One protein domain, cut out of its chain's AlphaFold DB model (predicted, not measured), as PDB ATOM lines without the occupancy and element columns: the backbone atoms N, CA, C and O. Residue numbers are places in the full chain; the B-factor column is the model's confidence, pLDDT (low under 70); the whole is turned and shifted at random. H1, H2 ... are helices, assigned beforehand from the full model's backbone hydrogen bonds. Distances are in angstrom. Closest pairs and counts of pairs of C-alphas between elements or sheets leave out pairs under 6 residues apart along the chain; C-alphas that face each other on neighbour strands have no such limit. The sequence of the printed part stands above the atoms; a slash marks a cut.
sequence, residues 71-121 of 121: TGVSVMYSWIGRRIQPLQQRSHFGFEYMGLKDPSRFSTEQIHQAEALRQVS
ATOM      1  N   THR A  71     -22.953  18.931   2.362       91.00
ATOM      2  CA  THR A  71     -22.432  19.261   3.695       91.00
ATOM      3  C   THR A  71     -21.767  20.631   3.679       91.00
ATOM      4  O   THR A  71     -21.387  21.136   2.623       91.00
ATOM      5  N   GLY A  72     -21.560  21.252   4.843       87.81
ATOM      6  CA  GLY A  72     -20.833  22.524   4.869       87.81
ATOM      7  C   GLY A  72     -19.400  22.396   4.327       87.81
ATOM      8  O   GLY A  72     -18.914  23.313   3.675       87.81
ATOM      9  N   VAL A  73     -18.761  21.228   4.477       86.44
ATOM     10  CA  VAL A  73     -17.444  20.944   3.878       86.44
ATOM     11  C   VAL A  73     -17.517  20.952   2.351       86.44
ATOM     12  O   VAL A  73     -16.665  21.567   1.714       86.44
ATOM     13  N   SER A  74     -18.538  20.338   1.740       88.56
ATOM     14  CA  SER A  74     -18.676  20.351   0.276       88.56
ATOM     15  C   SER A  74     -19.047  21.735  -0.272       88.56
ATOM     16  O   SER A  74     -18.591  22.104  -1.357       88.56
ATOM     17  N   VAL A  75     -19.786  22.547   0.496       89.31
ATOM     18  CA  VAL A  75     -20.015  23.967   0.172       89.31
ATOM     19  C   VAL A  75     -18.696  24.743   0.178       89.31
ATOM     20  O   VAL A  75     -18.396  25.439  -0.794       89.31
ATOM     21  N   MET A  76     -17.883  24.595   1.227       85.06
ATOM     22  CA  MET A  76     -16.582  25.268   1.320       85.06
ATOM     23  C   MET A  76     -15.617  24.805   0.222       85.06
ATOM     24  O   MET A  76     -14.940  25.628  -0.393       85.06
ATOM     25  N   TYR A  77     -15.613  23.509  -0.094       85.81
ATOM     26  CA  TYR A  77     -14.861  22.955  -1.218       85.81
ATOM     27  C   TYR A  77     -15.276  23.597  -2.550       85.81
ATOM     28  O   TYR A  77     -14.421  24.057  -3.309       85.81
ATOM     29  N   SER A  78     -16.588  23.690  -2.818       87.88
ATOM     30  CA  SER A  78     -17.110  24.362  -4.016       87.88
ATOM     31  C   SER A  78     -16.662  25.819  -4.066       87.88
ATOM     32  O   SER A  78     -16.204  26.278  -5.109       87.88
ATOM     33  N   TRP A  79     -16.742  26.539  -2.945       85.56
ATOM     34  CA  TRP A  79     -16.327  27.937  -2.861       85.56
ATOM     35  C   TRP A  79     -14.848  28.136  -3.215       85.56
ATOM     36  O   TRP A  79     -14.527  28.967  -4.066       85.56
ATOM     37  N   ILE A  80     -13.953  27.343  -2.623       85.25
ATOM     38  CA  ILE A  80     -12.513  27.410  -2.904       85.25
ATOM     39  C   ILE A  80     -12.229  27.044  -4.365       85.25
ATOM     40  O   ILE A  80     -11.457  27.731  -5.038       85.25
ATOM     41  N   GLY A  81     -12.900  26.015  -4.888       87.56
ATOM     42  CA  GLY A  81     -12.761  25.582  -6.279       87.56
ATOM     43  C   GLY A  81     -13.209  26.622  -7.309       87.56
ATOM     44  O   GLY A  81     -12.704  26.616  -8.431       87.56
ATOM     45  N   ARG A  82     -14.100  27.554  -6.941       89.44
ATOM     46  CA  ARG A  82     -14.482  28.674  -7.817       89.44
ATOM     47  C   ARG A  82     -13.333  29.658  -8.026       89.44
ATOM     48  O   ARG A  82     -13.325  30.324  -9.049       89.44
ATOM     49  N   ARG A  83     -12.364  29.759  -7.104       88.62
ATOM     50  CA  ARG A  83     -11.240  30.721  -7.185       88.62
ATOM     51  C   ARG A  83     -11.715  32.167  -7.383       88.62
ATOM     52  O   ARG A  83     -11.109  32.932  -8.130       88.62
ATOM     53  N   ILE A  84     -12.808  32.526  -6.708       88.75
ATOM     54  CA  ILE A  84     -13.401  33.866  -6.722       88.75
ATOM     55  C   ILE A  84     -13.149  34.500  -5.352       88.75
ATOM     56  O   ILE A  84     -13.602  33.964  -4.338       88.75
ATOM     57  N   GLN A  85     -12.448  35.637  -5.291       84.19
ATOM     58  CA  GLN A  85     -12.266  36.332  -4.013       84.19
ATOM     59  C   GLN A  85     -13.612  36.878  -3.504       84.19
ATOM     60  O   GLN A  85     -14.435  37.343  -4.297       84.19
ATOM     61  N   PRO A  86     -13.863  36.859  -2.183       81.06
ATOM     62  CA  PRO A  86     -15.108  37.378  -1.624       81.06
ATOM     63  C   PRO A  86     -15.379  38.847  -1.981       81.06
ATOM     64  O   PRO A  86     -16.520  39.183  -2.276       81.06
ATOM     65  N   LEU A  87     -14.337  39.688  -1.987       82.50
ATOM     66  CA  LEU A  87     -14.440  41.145  -2.153       82.50
ATOM     67  C   LEU A  87     -14.105  41.654  -3.561       82.50
ATOM     68  O   LEU A  87     -14.112  42.863  -3.775       82.50
ATOM     69  N   GLN A  88     -13.797  40.779  -4.522       85.88
ATOM     70  CA  GLN A  88     -13.542  41.255  -5.883       85.88
ATOM     71  C   GLN A  88     -14.833  41.720  -6.556       85.88
ATOM     72  O   GLN A  88     -15.919  41.195  -6.289       85.88
ATOM     73  N   GLN A  89     -14.690  42.639  -7.507       86.12
ATOM     74  CA  GLN A  89     -15.758  42.949  -8.443       86.12
ATOM     75  C   GLN A  89     -16.072  41.704  -9.279       86.12
ATOM     76  O   GLN A  89     -15.195  41.146  -9.935       86.12
ATOM     77  N   ARG A  90     -17.327  41.254  -9.229       89.69
ATOM     78  CA  ARG A  90     -17.809  40.113 -10.013       89.69
ATOM     79  C   ARG A  90     -18.495  40.610 -11.276       89.69
ATOM     80  O   ARG A  90     -19.140  41.657 -11.264       89.69
ATOM     81  N   SER A  91     -18.391  39.831 -12.345       89.56
ATOM     82  CA  SER A  91     -19.121  40.051 -13.596       89.56
ATOM     83  C   SER A  91     -20.627  39.830 -13.444       89.56
ATOM     84  O   SER A  91     -21.410  40.363 -14.229       89.56
ATOM     85  N   HIS A  92     -21.020  38.996 -12.479       88.25
ATOM     86  CA  HIS A  92     -22.370  38.468 -12.285       88.25
ATOM     87  C   HIS A  92     -22.758  38.526 -10.805       88.25
ATOM     88  O   HIS A  92     -21.938  38.876  -9.944       88.25
ATOM     89  N   PHE A  93     -24.002  38.168 -10.483       85.25
ATOM     90  CA  PHE A  93     -24.425  38.133  -9.086       85.25
ATOM     91  C   PHE A  93     -23.617  37.105  -8.288       85.25
ATOM     92  O   PHE A  93     -23.215  36.061  -8.792       85.25
ATOM     93  N   GLY A  94     -23.391  37.367  -6.996       82.62
ATOM     94  CA  GLY A  94     -22.534  36.516  -6.161       82.62
ATOM     95  C   GLY A  94     -23.008  35.062  -6.003       82.62
ATOM     96  O   GLY A  94     -22.200  34.199  -5.656       82.62
ATOM     97  N   PHE A  95     -24.293  34.795  -6.260       81.06
ATOM     98  CA  PHE A  95     -24.887  33.457  -6.256       81.06
ATOM     99  C   PHE A  95     -24.774  32.731  -7.607       81.06
ATOM    100  O   PHE A  95     -24.988  31.519  -7.656       81.06
ATOM    101  N   GLU A  96     -24.420  33.435  -8.682       87.75
ATOM    102  CA  GLU A  96     -24.221  32.867 -10.014       87.75
ATOM    103  C   GLU A  96     -22.785  32.362 -10.167       87.75
ATOM    104  O   GLU A  96     -21.848  32.861  -9.538       87.75
ATOM    105  N   TYR A  97     -22.620  31.316 -10.974       89.69
ATOM    106  CA  TYR A  97     -21.311  30.765 -11.296       89.69
ATOM    107  C   TYR A  97     -21.359  30.047 -12.645       89.69
ATOM    108  O   TYR A  97     -22.084  29.063 -12.799       89.69
ATOM    109  N   MET A  98     -20.562  30.507 -13.611       90.31
ATOM    110  CA  MET A  98     -20.535  29.951 -14.979       90.31
ATOM    111  C   MET A  98     -19.514  28.815 -15.170       90.31
ATOM    112  O   MET A  98     -19.134  28.472 -16.294       90.31
ATOM    113  N   GLY A  99     -19.035  28.212 -14.082       89.75
ATOM    114  CA  GLY A  99     -18.038  27.148 -14.158       89.75
ATOM    115  C   GLY A  99     -16.653  27.677 -14.539       89.75
ATOM    116  O   GLY A  99     -16.235  28.747 -14.109       89.75
ATOM    117  N   LEU A 100     -15.912  26.915 -15.344       88.19
ATOM    118  CA  LEU A 100     -14.538  27.256 -15.754       88.19
ATOM    119  C   LEU A 100     -14.446  28.507 -16.639       88.19
ATOM    120  O   LEU A 100     -13.378  29.098 -16.730       88.19
ATOM    121  N   LYS A 101     -15.554  28.903 -17.276       89.38
ATOM    122  CA  LYS A 101     -15.629  30.065 -18.173       89.38
ATOM    123  C   LYS A 101     -16.053  31.350 -17.457       89.38
ATOM    124  O   LYS A 101     -16.242  32.364 -18.116       89.38
ATOM    125  N   ASP A 102     -16.255  31.296 -16.143       90.75
ATOM    126  CA  ASP A 102     -16.661  32.461 -15.369       90.75
ATOM    127  C   ASP A 102     -15.527  33.506 -15.350       90.75
ATOM    128  O   ASP A 102     -14.430  33.200 -14.871       90.75
ATOM    129  N   PRO A 103     -15.757  34.726 -15.868       91.88
ATOM    130  CA  PRO A 103     -14.710  35.736 -15.987       91.88
ATOM    131  C   PRO A 103     -14.312  36.336 -14.631       91.88
ATOM    132  O   PRO A 103     -13.284  36.998 -14.543       91.88
ATOM    133  N   SER A 104     -15.077  36.081 -13.563       91.19
ATOM    134  CA  SER A 104     -14.712  36.479 -12.198       91.19
ATOM    135  C   SER A 104     -13.678  35.541 -11.561       91.19
ATOM    136  O   SER A 104     -13.310  35.725 -10.400       91.19
ATOM    137  N   ARG A 105     -13.230  34.484 -12.248       90.75
ATOM    138  CA  ARG A 105     -12.212  33.567 -11.716       90.75
ATOM    139  C   ARG A 105     -10.824  34.188 -11.792       90.75
ATOM    140  O   ARG A 105     -10.387  34.607 -12.855       90.75
ATOM    141  N   PHE A 106     -10.072  34.107 -10.696       87.44
ATOM    142  CA  PHE A 106      -8.651  34.477 -10.698       87.44
ATOM    143  C   PHE A 106      -7.763  33.483 -11.449       87.44
ATOM    144  O   PHE A 106      -6.663  33.833 -11.862       87.44
ATOM    145  N   SER A 107      -8.199  32.227 -11.572       84.31
ATOM    146  CA  SER A 107      -7.463  31.188 -12.288       84.31
ATOM    147  C   SER A 107      -8.415  30.175 -12.921       84.31
ATOM    148  O   SER A 107      -9.456  29.812 -12.352       84.31
ATOM    149  N   THR A 108      -8.041  29.706 -14.107       83.25
ATOM    150  CA  THR A 108      -8.695  28.605 -14.824       83.25
ATOM    151  C   THR A 108      -8.214  27.236 -14.343       83.25
ATOM    152  O   THR A 108      -8.885  26.239 -14.607       83.25
ATOM    153  N   GLU A 109      -7.109  27.180 -13.590       84.38
ATOM    154  CA  GLU A 109      -6.605  25.946 -12.991       84.38
ATOM    155  C   GLU A 109      -7.627  25.362 -12.012       84.38
ATOM    156  O   GLU A 109      -8.295  26.070 -11.248       84.38
ATOM    157  N   GLN A 110      -7.764  24.038 -12.049       81.12
ATOM    158  CA  GLN A 110      -8.586  23.313 -11.092       81.12
ATOM    159  C   GLN A 110      -7.767  23.034  -9.837       81.12
ATOM    160  O   GLN A 110      -6.633  22.570  -9.913       81.12
ATOM    161  N   ILE A 111      -8.357  23.296  -8.670       80.62
ATOM    162  CA  ILE A 111      -7.731  22.910  -7.409       80.62
ATOM    163  C   ILE A 111      -7.832  21.393  -7.239       80.62
ATOM    164  O   ILE A 111      -8.905  20.808  -7.413       80.62
ATOM    165  N   HIS A 112      -6.718  20.752  -6.894       81.81
ATOM    166  CA  HIS A 112      -6.726  19.326  -6.589       81.81
ATOM    167  C   HIS A 112      -7.561  19.072  -5.337       81.81
ATOM    168  O   HIS A 112      -7.479  19.819  -4.358       81.81
ATOM    169  N   GLN A 113      -8.329  17.980  -5.336       77.06
ATOM    170  CA  GLN A 113      -9.255  17.689  -4.245       77.06
ATOM    171  C   GLN A 113      -8.551  17.652  -2.881       77.06
ATOM    172  O   GLN A 113      -9.045  18.224  -1.915       77.06
ATOM    173  N   ALA A 114      -7.362  17.047  -2.817       78.69
ATOM    174  CA  ALA A 114      -6.555  16.985  -1.601       78.69
ATOM    175  C   ALA A 114      -6.122  18.373  -1.091       78.69
ATOM    176  O   ALA A 114      -6.081  18.599   0.115       78.69
ATOM    177  N   GLU A 115      -5.820  19.309  -1.991       79.69
ATOM    178  CA  GLU A 115      -5.411  20.668  -1.633       79.69
ATOM    179  C   GLU A 115      -6.596  21.489  -1.119       79.69
ATOM    180  O   GLU A 115      -6.500  22.128  -0.073       79.69
ATOM    181  N   ALA A 116      -7.740  21.419  -1.804       76.69
ATOM    182  CA  ALA A 116      -8.962  22.068  -1.342       76.69
ATOM    183  C   ALA A 116      -9.438  21.492  -0.001       76.69
ATOM    184  O   ALA A 116      -9.853  22.256   0.867       76.69
ATOM    185  N   LEU A 117      -9.322  20.173   0.201       75.19
ATOM    186  CA  LEU A 117      -9.656  19.528   1.473       75.19
ATOM    187  C   LEU A 117      -8.790  20.046   2.629       75.19
ATOM    188  O   LEU A 117      -9.348  20.382   3.667       75.19
ATOM    189  N   ARG A 118      -7.474  20.220   2.431       76.75
ATOM    190  CA  ARG A 118      -6.566  20.815   3.438       76.75
ATOM    191  C   ARG A 118      -6.951  22.234   3.864       76.75
ATOM    192  O   ARG A 118      -6.568  22.664   4.944       76.75
ATOM    193  N   GLN A 119      -7.648  22.981   3.009       70.56
ATOM    194  CA  GLN A 119      -8.076  24.350   3.314       70.56
ATOM    195  C   GLN A 119      -9.413  24.411   4.067       70.56
ATOM    196  O   GLN A 119      -9.716  25.446   4.662       70.56
ATOM    197  N   VAL A 120     -10.213  23.339   4.032       65.81
ATOM    198  CA  VAL A 120     -11.542  23.272   4.674       65.81
ATOM    199  C   VAL A 120     -11.589  22.392   5.924       65.81
ATOM    200  O   VAL A 120     -12.561  22.494   6.673       65.81
ATOM    201  N   SER A 121     -10.583  21.531   6.122       60.12
ATOM    202  CA  SER A 121     -10.338  20.735   7.335       60.12
ATOM    203  C   SER A 121      -9.622  21.548   8.406       60.12
ATOM    204  O   SER A 121     -10.057  21.481   9.574       60.12
TER     205      SER A 121
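This is residues 71 to 121 of the 121 residues of an uncharacterized protein of Panicum miliaceum (UniProt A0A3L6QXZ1). This is a piece with little regular structure: two short helices, H1 and then H2, cross at one end, and a long looped stretch, residues 83 to 112, winds out to the other end and back. The printed part has 51 residues with two named helices and no named strand; the class is all helix, though the named elements hold only 19 residues. The whole is compact, with a radius of gyration of the C-alphas of 11.0 A, and spans 29 by 21 by 17 A.

H1, residues 72 to 82, touches H2, residues 113 to 120; their closest C-alphas, those of Tyr 77 and Ala 116, are 6.0 A apart. They run opposite ways at a steep tilt of 65 degrees. In H1 and H2 every O i to N i+4 pair is within hydrogen-bond range.

H1 begins at C-alpha 72 (-20.833, 22.524, 4.869) and is 15.5 A long from first to last C-alpha. H2, 10.8 A long, ends at C-alpha 120 (-11.542, 23.272, 4.674).

The two C-alphas farthest apart, those of Ser 91 and Ser 121, are 29.8 A apart. The printed part has no cut, and the 30 residues between H1 and H2 are a long link. The mean pLDDT of the printed part is 84.4; residues 120 to 121 are under 70.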